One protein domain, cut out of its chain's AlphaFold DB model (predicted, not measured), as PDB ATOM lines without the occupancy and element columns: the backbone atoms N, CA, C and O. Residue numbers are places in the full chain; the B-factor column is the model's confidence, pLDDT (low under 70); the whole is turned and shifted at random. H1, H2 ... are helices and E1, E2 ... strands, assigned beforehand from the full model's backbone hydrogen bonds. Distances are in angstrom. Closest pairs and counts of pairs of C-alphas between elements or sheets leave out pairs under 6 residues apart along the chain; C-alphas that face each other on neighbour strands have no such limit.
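This is residues 225 to 311 of the 332 residues of an uncharacterized protein of bacterium HR31 (UniProt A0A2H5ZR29). What is the main picture? A strongly twisted sheet of five strands curls round one helix, H2, while a shorter helix, H1, lies on the sheet's opposite face. The long hairpin of E1 and E2 runs along the domain's longest axis. What is it made of? The printed part has 87 residues with two named helices and five named strands, in the order H1 E1 E2 E3 E4 H2 E5; across the sheet the order is E4 - E3 - E2 - E1 - E5, all antiparallel. The class is mixed, helices and strands, and the whole is compact, with a radius of gyration of the C-alphas of 12.7 A and spans of 36 by 27 by 26 A.

Where is the first helix? H1, residues 225 to 233, is on the sheet at a height over the sheet of 9.6 A. It lies over E3, residues 264 to 269, slantwise to the strands at 51 degrees on the local plane; it is only just not over E2, residues 250 to 261, and E4, residues 274 to 278, with 2 of its 9 C-alphas falling on each. How do the strands pair? E1, residues 235 to 247, forms with E2, E3 and E4 a meander, each strand the antiparallel neighbour of the one before and each successive pair a hairpin; N 245 and O 252 are 2.8 A apart, N 266 and O 259 2.9 A, and N 276 and O 267 2.9 A, within hydrogen-bond range. E5, residues 305 to 308, is an edge strand antiparallel to E1 at 144 degrees, with N 240 and O 307 2.8 A apart. What does the sheet curl round? It curls round H2, residues 281 to 294, whose closest C-alphas to E4 are those of Leu 284 and Ala 278, 5.0 A apart, and to E5 those of Arg 285 and Leu 306, 6.9 A apart. H1 and H2 are apart, on opposite faces, and in both every O i to N i+4 pair is within hydrogen-bond range.

Where does H1 begin? C-alpha 225 is at (170.949, 200.488, 127.698), and H1 is 12.2 A long. How long are the strands? E1 spans 30.9 A and bends by 78 degrees at residue 238; E2 spans 34.6 A, E3 17.0 A and E4 13.5 A. Where do the last elements lie? H2 begins at C-alpha 281, (147.405, 197.828, 133.456), and is 19.8 A long. E5, 10.0 A long, ends at C-alpha 308, (148.331, 200.095, 144.455).

How large is it? The two C-alphas farthest apart, those of Ser 249 and Glu 262, are 39.1 A apart. Are there cuts or long links? The printed part has no cut and no long link; the link from H2 to E5, 10 residues, is short, and the others are tight. Where is confidence low? The mean pLDDT of the printed part is 88.7, and residues 247 to 248 and 310 to 311 are under 70.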
ATOM      1  N   SER A 225     171.121 199.150 128.268       88.94
ATOM      2  CA  SER A 225     170.949 200.488 127.698       88.94
ATOM      3  C   SER A 225     169.474 200.784 127.435       88.94
ATOM      4  O   SER A 225     168.946 201.780 127.933       88.94
ATOM      5  N   THR A 226     168.783 199.870 126.749       91.31
ATOM      6  CA  THR A 226     167.352 199.987 126.463       91.31
ATOM      7  C   THR A 226     166.529 200.025 127.750       91.31
ATOM      8  O   THR A 226     165.659 200.886 127.913       91.31
ATOM      9  N   ARG A 227     166.826 199.142 128.712       90.56
ATOM     10  CA  ARG A 227     166.149 199.134 130.016       90.56
ATOM     11  C   ARG A 227     166.375 200.445 130.768       90.56
ATOM     12  O   ARG A 227     165.421 201.019 131.287       90.56
ATOM     13  N   GLY A 228     167.617 200.926 130.813       90.19
ATOM     14  CA  GLY A 228     167.980 202.183 131.463       90.19
ATOM     15  C   GLY A 228     167.258 203.384 130.854       90.19
ATOM     16  O   GLY A 228     166.687 204.182 131.593       90.19
ATOM     17  N   ALA A 229     167.214 203.472 129.522       91.19
ATOM     18  CA  ALA A 229     166.515 204.536 128.805       91.19
ATOM     19  C   ALA A 229     165.002 204.525 129.086       91.19
ATOM     20  O   ALA A 229     164.436 205.559 129.440       91.19
ATOM     21  N   LEU A 230     164.359 203.352 129.023       92.69
ATOM     22  CA  LEU A 230     162.935 203.212 129.343       92.69
ATOM     23  C   LEU A 230     162.628 203.646 130.779       92.69
ATOM     24  O   LEU A 230     161.670 204.383 131.013       92.69
ATOM     25  N   LEU A 231     163.432 203.213 131.753       91.88
ATOM     26  CA  LEU A 231     163.240 203.588 133.156       91.88
ATOM     27  C   LEU A 231     163.451 205.089 133.385       91.88
ATOM     28  O   LEU A 231     162.670 205.697 134.114       91.88
ATOM     29  N   ALA A 232     164.466 205.678 132.749       92.94
ATOM     30  CA  ALA A 232     164.799 207.093 132.890       92.94
ATOM     31  C   ALA A 232     163.737 208.027 132.293       92.94
ATOM     32  O   ALA A 232     163.575 209.146 132.771       92.94
ATOM     33  N   SER A 233     163.024 207.586 131.256       94.69
ATOM     34  CA  SER A 233     162.076 208.436 130.526       94.69
ATOM     35  C   SER A 233     160.607 208.167 130.831       94.69
ATOM     36  O   SER A 233     159.751 208.864 130.306       94.69
ATOM     37  N   SER A 234     160.304 207.181 131.671       95.69
ATOM     38  CA  SER A 234     158.934 206.818 132.042       95.69
ATOM     39  C   SER A 234     158.545 207.330 133.423       95.69
ATOM     40  O   SER A 234     159.394 207.562 134.283       95.69
ATOM     41  N   GLU A 235     157.242 207.411 133.670       94.81
ATOM     42  CA  GLU A 235     156.663 207.813 134.949       94.81
ATOM     43  C   GLU A 235     156.119 206.594 135.712       94.81
ATOM     44  O   GLU A 235     155.560 205.678 135.097       94.81
ATOM     45  N   PRO A 236     156.271 206.526 137.047       93.75
ATOM     46  CA  PRO A 236     155.614 205.496 137.841       93.75
ATOM     47  C   PRO A 236     154.094 205.703 137.822       93.75
ATOM     48  O   PRO A 236     153.610 206.823 137.949       93.75
ATOM     49  N   THR A 237     153.332 204.615 137.711       93.94
ATOM     50  CA  THR A 237     151.856 204.687 137.754       93.94
ATOM     51  C   THR A 237     151.281 204.623 139.168       93.94
ATOM     52  O   THR A 237     150.085 204.819 139.340       93.94
ATOM     53  N   GLY A 238     152.112 204.303 140.166       92.88
ATOM     54  CA  GLY A 238     151.647 203.938 141.505       92.88
ATOM     55  C   GLY A 238     151.008 202.548 141.572       92.88
ATOM     56  O   GLY A 238     150.458 202.198 142.604       92.88
ATOM     57  N   LEU A 239     151.072 201.750 140.500       95.25
ATOM     58  CA  LEU A 239     150.588 200.371 140.467       95.25
ATOM     59  C   LEU A 239     151.754 199.385 140.401       95.25
ATOM     60  O   LEU A 239     152.799 199.660 139.801       95.25
ATOM     61  N   THR A 240     151.551 198.201 140.970       95.31
ATOM     62  CA  THR A 240     152.513 197.099 140.933       95.31
ATOM     63  C   THR A 240     151.828 195.778 140.595       95.31
ATOM     64  O   THR A 240     150.666 195.559 140.931       95.31
ATOM     65  N   LEU A 241     152.559 194.889 139.926       93.69
ATOM     66  CA  LEU A 241     152.181 193.491 139.747       93.69
ATOM     67  C   LEU A 241     152.911 192.649 140.787       93.69
ATOM     68  O   LEU A 241     154.137 192.732 140.893       93.69
ATOM     69  N   ARG A 242     152.178 191.829 141.536       92.19
ATOM     70  CA  ARG A 242     152.736 190.965 142.578       92.19
ATOM     71  C   ARG A 242     152.404 189.514 142.317       92.19
ATOM     72  O   ARG A 242     151.267 189.190 141.992       92.19
ATOM     73  N   PHE A 243     153.399 188.654 142.487       90.56
ATOM     74  CA  PHE A 243     153.244 187.209 142.361       90.56
ATOM     75  C   PHE A 243     154.314 186.473 143.164       90.56
ATOM     76  O   PHE A 243     155.305 187.057 143.614       90.56
ATOM     77  N   VAL A 244     154.104 185.174 143.363       86.44
ATOM     78  CA  VAL A 244     155.100 184.280 143.959       86.44
ATOM     79  C   VAL A 244     155.781 183.508 142.841       86.44
ATOM     80  O   VAL A 244     155.123 182.826 142.065       86.44
ATOM     81  N   HIS A 245     157.101 183.620 142.772       82.06
ATOM     82  CA  HIS A 245     157.944 182.853 141.873       82.06
ATOM     83  C   HIS A 245     158.462 181.611 142.599       82.06
ATOM     84  O   HIS A 245     159.107 181.714 143.648       82.06
ATOM     85  N   PHE A 246     158.197 180.438 142.034       73.38
ATOM     86  CA  PHE A 246     158.736 179.176 142.524       73.38
ATOM     87  C   PHE A 246     160.073 178.858 141.845       73.38
ATOM     88  O   PHE A 246     160.127 178.553 140.659       73.38
ATOM     89  N   HIS A 247     161.162 178.890 142.613       68.69
ATOM     90  CA  HIS A 247     162.467 178.391 142.192       68.69
ATOM     91  C   HIS A 247     162.741 176.998 142.780       68.69
ATOM     92  O   HIS A 247     162.229 176.668 143.852       68.69
ATOM     93  N   PRO A 248     163.648 176.205 142.173       69.25
ATOM     94  CA  PRO A 248     164.117 174.948 142.764       69.25
ATOM     95  C   PRO A 248     164.680 175.105 144.188       69.25
ATOM     96  O   PRO A 248     164.664 174.162 144.971       69.25
ATOM     97  N   SER A 249     165.169 176.300 144.535       73.12
ATOM     98  CA  SER A 249     165.701 176.640 145.860       73.12
ATOM     99  C   SER A 249     164.675 177.243 146.834       73.12
ATOM    100  O   SER A 249     165.064 177.651 147.928       73.12
ATOM    101  N   GLY A 250     163.399 177.366 146.449       74.31
ATOM    102  CA  GLY A 250     162.321 177.909 147.282       74.31
ATOM    103  C   GLY A 250     161.428 178.924 146.564       74.31
ATOM    104  O   GLY A 250     161.631 179.240 145.397       74.31
ATOM    105  N   ALA A 251     160.439 179.453 147.282       81.00
ATOM    106  CA  ALA A 251     159.518 180.464 146.768       81.00
ATOM    107  C   ALA A 251     159.966 181.884 147.153       81.00
ATOM    108  O   ALA A 251     160.355 182.133 148.301       81.00
ATOM    109  N   GLY A 252     159.891 182.815 146.202       82.44
ATOM    110  CA  GLY A 252     160.176 184.236 146.398       82.44
ATOM    111  C   GLY A 252     159.001 185.103 145.962       82.44
ATOM    112  O   GLY A 252     158.344 184.814 144.966       82.44
ATOM    113  N   ARG A 253     158.717 186.176 146.701       86.50
ATOM    114  CA  ARG A 253     157.756 187.194 146.250       86.50
ATOM    115  C   ARG A 253     158.428 188.142 145.266       86.50
ATOM    116  O   ARG A 253     159.514 188.642 145.541       86.50
ATOM    117  N   VAL A 254     157.754 188.413 144.156       87.81
ATOM    118  CA  VAL A 254     158.181 189.377 143.143       87.81
ATOM    119  C   VAL A 254     157.179 190.524 143.116       87.81
ATOM    120  O   VAL A 254     155.969 190.299 143.101       87.81
ATOM    121  N   THR A 255     157.696 191.750 143.104       90.06
ATOM    122  CA  THR A 255     156.919 192.975 142.892       90.06
ATOM    123  C   THR A 255     157.499 193.689 141.676       90.06
ATOM    124  O   THR A 255     158.673 194.061 141.686       90.06
ATOM    125  N   LEU A 256     156.689 193.874 140.636       92.12
ATOM    126  CA  LEU A 256     157.067 194.578 139.413       92.12
ATOM    127  C   LEU A 256     156.324 195.917 139.335       92.12
ATOM    128  O   LEU A 256     155.100 195.917 139.190       92.12
ATOM    129  N   PRO A 257     157.022 197.060 139.415       93.81
ATOM    130  CA  PRO A 257     156.380 198.356 139.264       93.81
ATOM    131  C   PRO A 257     155.893 198.557 137.827       93.81
ATOM    132  O   PRO A 257     156.631 198.305 136.871       93.81
ATOM    133  N   ILE A 258     154.665 199.056 137.685       96.19
ATOM    134  CA  ILE A 258     154.105 199.452 136.393       96.19
ATOM    135  C   ILE A 258     154.482 200.904 136.127       96.19
ATOM    136  O   ILE A 258     154.225 201.806 136.935       96.19
ATOM    137  N   ARG A 259     155.071 201.139 134.959       96.69
ATOM    138  CA  ARG A 259     155.453 202.471 134.489       96.69
ATOM    139  C   ARG A 259     154.670 202.836 133.240       96.69
ATOM    140  O   ARG A 259     154.142 201.962 132.554       96.69
ATOM    141  N   ARG A 260     154.583 204.133 132.962       96.81
ATOM    142  CA  ARG A 260     153.885 204.697 131.809       96.81
ATOM    143  C   ARG A 260     154.828 205.558 130.986       96.81
ATOM    144  O   ARG A 260     155.621 206.321 131.535       96.81
ATOM    145  N   LEU A 261     154.713 205.438 129.671       96.62
ATOM    146  CA  LEU A 261     155.389 206.298 128.709       96.62
ATOM    147  C   LEU A 261     154.541 206.379 127.439       96.62
ATOM    148  O   LEU A 261     154.104 205.352 126.924       96.62
ATOM    149  N   GLU A 262     154.291 207.599 126.958       92.44
ATOM    150  CA  GLU A 262     153.564 207.861 125.703       92.44
ATOM    151  C   GLU A 262     152.230 207.093 125.592       92.44
ATOM    152  O   GLU A 262     151.943 206.444 124.590       92.44
ATOM    153  N   GLY A 263     151.430 207.109 126.662       91.62
ATOM    154  CA  GLY A 263     150.114 206.459 126.690       91.62
ATOM    155  C   GLY A 263     150.130 204.929 126.813       91.62
ATOM    156  O   GLY A 263     149.064 204.344 126.959       91.62
ATOM    157  N   ARG A 264     151.303 204.284 126.824       95.81
ATOM    158  CA  ARG A 264     151.450 202.832 127.024       95.81
ATOM    159  C   ARG A 264     151.957 202.543 128.430       95.81
ATOM    160  O   ARG A 264     152.656 203.366 129.032       95.81
ATOM    161  N   VAL A 265     151.619 201.371 128.955       97.25
ATOM    162  CA  VAL A 265     152.140 200.884 130.235       97.25
ATOM    163  C   VAL A 265     153.072 199.704 130.026       97.25
ATOM    164  O   VAL A 265     152.911 198.922 129.090       97.25
ATOM    165  N   PHE A 266     154.053 199.567 130.909       96.81
ATOM    166  CA  PHE A 266     154.985 198.455 130.855       96.81
ATOM    167  C   PHE A 266     155.487 198.051 132.239       96.81
ATOM    168  O   PHE A 266     155.494 198.844 133.184       96.81
ATOM    169  N   ALA A 267     155.941 196.804 132.330       95.12
ATOM    170  CA  ALA A 267     156.646 196.260 133.481       95.12
ATOM    171  C   ALA A 267     157.889 195.508 132.996       95.12
ATOM    172  O   ALA A 267     157.824 194.728 132.044       95.12
ATOM    173  N   SER A 268     159.025 195.742 133.653       90.25
ATOM    174  CA  SER A 268     160.274 195.032 133.375       90.25
ATOM    175  C   SER A 268     160.683 194.187 134.574       90.25
ATOM    176  O   SER A 268     160.743 194.692 135.695       90.25
ATOM    177  N   CYS A 269     161.003 192.917 134.334       82.06
ATOM    178  CA  CYS A 269     161.619 192.041 135.321       82.06
ATOM    179  C   CYS A 269     163.071 191.765 134.919       82.06
ATOM    180  O   CYS A 269     163.325 191.107 133.913       82.06
ATOM    181  N   GLY A 270     164.027 192.268 135.708       73.31
ATOM    182  CA  GLY A 270     165.454 192.039 135.462       73.31
ATOM    183  C   GLY A 270     165.851 190.567 135.599       73.31
ATOM    184  O   GLY A 270     166.556 190.048 134.742       73.31
ATOM    185  N   GLU A 271     165.339 189.873 136.621       72.56
ATOM    186  CA  GLU A 271     165.648 188.456 136.881       72.56
ATOM    187  C   GLU A 271     165.192 187.536 135.744       72.56
ATOM    188  O   GLU A 271     165.905 186.612 135.367       72.56
ATOM    189  N   LEU A 272     164.027 187.824 135.158       71.19
ATOM    190  CA  LEU A 272     163.480 187.082 134.019       71.19
ATOM    191  C   LEU A 272     163.916 187.669 132.666       71.19
ATOM    192  O   LEU A 272     163.520 187.159 131.621       71.19
ATOM    193  N   SER A 273     164.705 188.751 132.677       78.12
ATOM    194  CA  SER A 273     165.127 189.500 131.486       78.12
ATOM    195  C   SER A 273     163.976 189.830 130.524       78.12
ATOM    196  O   SER A 273     164.166 189.831 129.306       78.12
ATOM    197  N   CYS A 274     162.786 190.118 131.066       87.69
ATOM    198  CA  CYS A 274     161.578 190.358 130.282       87.69
ATOM    199  C   CYS A 274     161.043 191.794 130.414       87.69
ATOM    200  O   CYS A 274     161.181 192.455 131.451       87.69
ATOM    201  N   LEU A 275     160.423 192.276 129.337       95.44
ATOM    202  CA  LEU A 275     159.700 193.541 129.242       95.44
ATOM    203  C   LEU A 275     158.298 193.264 128.696       95.44
ATOM    204  O   LEU A 275     158.149 192.879 127.543       95.44
ATOM    205  N   HIS A 276     157.270 193.491 129.501       96.75
ATOM    206  CA  HIS A 276     155.880 193.407 129.059       96.75
ATOM    207  C   HIS A 276     155.341 194.805 128.783       96.75
ATOM    208  O   HIS A 276     155.569 195.709 129.586       96.75
ATOM    209  N   VAL A 277     154.623 194.970 127.671       97.50
ATOM    210  CA  VAL A 277     154.034 196.241 127.226       97.50
ATOM    211  C   VAL A 277     152.555 196.020 126.913       97.50
ATOM    212  O   VAL A 277     152.178 194.969 126.396       97.50
ATOM    213  N   ALA A 278     151.713 196.994 127.250       97.56
ATOM    214  CA  ALA A 278     150.273 196.943 127.024       97.56
ATOM    215  C   ALA A 278     149.657 198.356 126.944       97.56
ATOM    216  O   ALA A 278     150.279 199.324 127.397       97.56
ATOM    217  N   PRO A 279     148.426 198.497 126.411       96.56
ATOM    218  CA  PRO A 279     147.699 199.769 126.425       96.56
ATOM    219  C   PRO A 279     147.264 200.197 127.838       96.56
ATOM    220  O   PRO A 279     147.226 201.388 128.138       96.56
ATOM    221  N   ASP A 280     146.974 199.247 128.729       96.88
ATOM    222  CA  ASP A 280     146.491 199.514 130.085       96.88
ATOM    223  C   ASP A 280     146.971 198.451 131.102       96.88
ATOM    224  O   ASP A 280     147.401 197.361 130.708       96.88
ATOM    225  N   PRO A 281     146.928 198.748 132.419       96.56
ATOM    226  CA  PRO A 281     147.405 197.828 133.456       96.56
ATOM    227  C   PRO A 281     146.665 196.486 133.523       96.56
ATOM    228  O   PRO A 281     147.264 195.485 133.920       96.56
ATOM    229  N   GLY A 282     145.384 196.445 133.146       96.69
ATOM    230  CA  GLY A 282     144.584 195.222 133.129       96.69
ATOM    231  C   GLY A 282     145.072 194.268 132.049       96.69
ATOM    232  O   GLY A 282     145.393 193.115 132.349       96.69
ATOM    233  N   THR A 283     145.237 194.786 130.831       97.06
ATOM    234  CA  THR A 283     145.834 194.041 129.717       97.06
ATOM    235  C   THR A 283     147.266 193.610 130.046       97.06
ATOM    236  O   THR A 283     147.652 192.471 129.781       97.06
ATOM    237  N   LEU A 284     148.063 194.482 130.681       96.94
ATOM    238  CA  LEU A 284     149.426 194.141 131.098       96.94
ATOM    239  C   LEU A 284     149.444 192.930 132.035       96.94
ATOM    240  O   LEU A 284     150.223 192.001 131.825       96.94
ATOM    241  N   ARG A 285     148.577 192.942 133.055       96.31
ATOM    242  CA  ARG A 285     148.439 191.848 134.019       96.31
ATOM    243  C   ARG A 285     148.054 190.553 133.316       96.31
ATOM    244  O   ARG A 285     148.699 189.545 133.553       96.31
ATOM    245  N   GLU A 286     147.042 190.580 132.454       96.00
ATOM    246  CA  GLU A 286     146.536 189.390 131.761       96.00
ATOM    247  C   GLU A 286     147.618 188.684 130.932       96.00
ATOM    248  O   GLU A 286     147.850 187.485 131.101       96.00
ATOM    249  N   TYR A 287     148.322 189.423 130.073       95.44
ATOM    250  CA  TYR A 287     149.323 188.826 129.187       95.44
ATOM    251  C   TYR A 287     150.608 188.439 129.918       95.44
ATOM    252  O   TYR A 287     151.219 187.417 129.595       95.44
ATOM    253  N   LEU A 288     151.004 189.202 130.941       94.31
ATOM    254  CA  LEU A 288     152.107 188.808 131.812       94.31
ATOM    255  C   LEU A 288     151.753 187.534 132.587       94.31
ATOM    256  O   LEU A 288     152.552 186.602 132.600       94.31
ATOM    257  N   SER A 289     150.551 187.446 133.162       93.75
ATOM    258  CA  SER A 289     150.038 186.236 133.811       93.75
ATOM    259  C   SER A 289     150.106 185.021 132.892       93.75
ATOM    260  O   SER A 289     150.582 183.966 133.308       93.75
ATOM    261  N   ALA A 290     149.654 185.164 131.642       92.69
ATOM    262  CA  ALA A 290     149.663 184.078 130.667       92.69
ATOM    263  C   ALA A 290     151.085 183.604 130.354       92.69
ATOM    264  O   ALA A 290     151.351 182.402 130.385       92.69
ATOM    265  N   HIS A 291     152.009 184.540 130.131       91.81
ATOM    266  CA  HIS A 291     153.416 184.222 129.916       91.81
ATOM    267  C   HIS A 291     154.035 183.514 131.131       91.81
ATOM    268  O   HIS A 291     154.653 182.461 130.974       91.81
ATOM    269  N   LEU A 292     153.842 184.044 132.344       90.50
ATOM    270  CA  LEU A 292     154.403 183.451 133.559       90.50
ATOM    271  C   LEU A 292     153.835 182.055 133.841       90.50
ATOM    272  O   LEU A 292     154.585 181.164 134.236       90.50
ATOM    273  N   ALA A 293     152.536 181.843 133.615       90.19
ATOM    274  CA  ALA A 293     151.911 180.532 133.770       90.19
ATOM    275  C   ALA A 293     152.453 179.533 132.734       90.19
ATOM    276  O   ALA A 293     152.807 178.409 133.082       90.19
ATOM    277  N   GLN A 294     152.602 179.954 131.472       88.81
ATOM    278  CA  GLN A 294     153.192 179.125 130.418       88.81
ATOM    279  C   GLN A 294     154.658 178.764 130.712       88.81
ATOM    280  O   GLN A 294     155.095 177.657 130.406       88.81
ATOM    281  N   ALA A 295     155.407 179.681 131.327       86.56
ATOM    282  CA  ALA A 295     156.780 179.455 131.763       86.56
ATOM    283  C   ALA A 295     156.886 178.618 133.056       86.56
ATOM    284  O   ALA A 295     157.996 178.300 133.480       86.56
ATOM    285  N   GLY A 296     155.762 178.269 133.696       86.19
ATOM    286  CA  GLY A 296     155.734 177.552 134.976       86.19
ATOM    287  C   GLY A 296     156.237 178.378 136.164       86.19
ATOM    288  O   GLY A 296     156.595 177.814 137.195       86.19
ATOM    289  N   VAL A 297     156.289 179.707 136.023       86.38
ATOM    290  CA  VAL A 297     156.729 180.643 137.071       86.38
ATOM    291  C   VAL A 297     155.647 180.820 138.142       86.38
ATOM    292  O   VAL A 297     155.972 180.961 139.322       86.38
ATOM    293  N   VAL A 298     154.376 180.778 137.729       86.69
ATOM    294  CA  VAL A 298     153.177 180.822 138.586       86.69
ATOM    295  C   VAL A 298     152.246 179.649 138.258       86.69
ATOM    296  O   VAL A 298     152.356 179.068 137.178       86.69
ATOM    297  N   ALA A 299     151.330 179.287 139.164       82.06
ATOM    298  CA  ALA A 299     150.435 178.142 138.971       82.06
ATOM    299  C   ALA A 299     149.231 178.475 138.076       82.06
ATOM    300  O   ALA A 299     148.717 177.602 137.376       82.06
ATOM    301  N   GLY A 300     148.784 179.731 138.068       83.31
ATOM    302  CA  GLY A 300     147.700 180.184 137.205       83.31
ATOM    303  C   GLY A 300     147.639 181.695 137.021       83.31
ATOM    304  O   GLY A 300     148.365 182.464 137.648       83.31
ATOM    305  N   LEU A 301     146.735 182.133 136.143       84.75
ATOM    306  CA  LEU A 301     146.610 183.540 135.749       84.75
ATOM    307  C   LEU A 301     146.246 184.464 136.922       84.75
ATOM    308  O   LEU A 301     146.630 185.635 136.940       84.75
ATOM    309  N   GLN A 302     145.491 183.928 137.880       86.00
ATOM    310  CA  GLN A 302     145.028 184.603 139.090       86.00
ATOM    311  C   GLN A 302     146.141 184.892 140.106       86.00
ATOM    312  O   GLN A 302     145.934 185.708 140.999       86.00
ATOM    313  N   ASP A 303     147.309 184.261 139.967       87.12
ATOM    314  CA  ASP A 303     148.412 184.396 140.926       87.12
ATOM    315  C   ASP A 303     149.189 185.709 140.759       87.12
ATOM    316  O   ASP A 303     150.001 186.065 141.616       87.12
ATOM    317  N   VAL A 304     148.944 186.434 139.662       90.88
ATOM    318  CA  VAL A 304     149.452 187.791 139.461       90.88
ATOM    319  C   VAL A 304     148.357 188.793 139.803       90.88
ATOM    320  O   VAL A 304     147.331 188.912 139.117       90.88
ATOM    321  N   VAL A 305     148.613 189.549 140.863       93.25
ATOM    322  CA  VAL A 305     147.692 190.543 141.411       93.25
ATOM    323  C   VAL A 305     148.186 191.941 141.065       93.25
ATOM    324  O   VAL A 305     149.378 192.230 141.156       93.25
ATOM    325  N   LEU A 306     147.256 192.801 140.654       93.69
ATOM    326  CA  LEU A 306     147.485 194.228 140.473       93.69
ATOM    327  C   LEU A 306     147.143 194.941 141.785       93.69
ATOM    328  O   LEU A 306     146.011 194.838 142.252       93.69
ATOM    329  N   GLU A 307     148.103 195.656 142.362       93.12
ATOM    330  CA  GLU A 307     147.938 196.393 143.621       93.12
ATOM    331  C   GLU A 307     148.397 197.847 143.472       93.12
ATOM    332  O   GLU A 307     149.314 198.143 142.700       93.12
ATOM    333  N   GLU A 308     147.792 198.749 144.244       88.00
ATOM    334  CA  GLU A 308     148.331 200.095 144.455       88.00
ATOM    335  C   GLU A 308     149.582 200.023 145.339       88.00
ATOM    336  O   GLU A 308     149.640 199.283 146.323       88.00
ATOM    337  N   ASP A 309     150.606 200.792 144.979       76.62
ATOM    338  CA  ASP A 309     151.842 200.888 145.738       76.62
ATOM    339  C   ASP A 309     151.564 201.670 147.027       76.62
ATOM    340  O   ASP A 309     151.411 202.894 147.024       76.62
ATOM    341  N   GLY A 310     151.438 200.946 148.140       57.25
ATOM    342  CA  GLY A 310     151.121 201.487 149.460       57.25
ATOM    343  C   GLY A 310     152.266 202.298 150.074       57.25
ATOM    344  O   GLY A 310     152.779 201.929 151.125       57.25
ATOM    345  N   GLY A 311     152.705 203.376 149.420       45.62
ATOM    346  CA  GLY A 311     153.496 204.481 149.982       45.62
ATOM    347  C   GLY A 311     154.864 204.166 150.607       45.62
ATOM    348  O   GLY A 311     155.517 205.080 151.112       45.62
TER     349      GLY A 311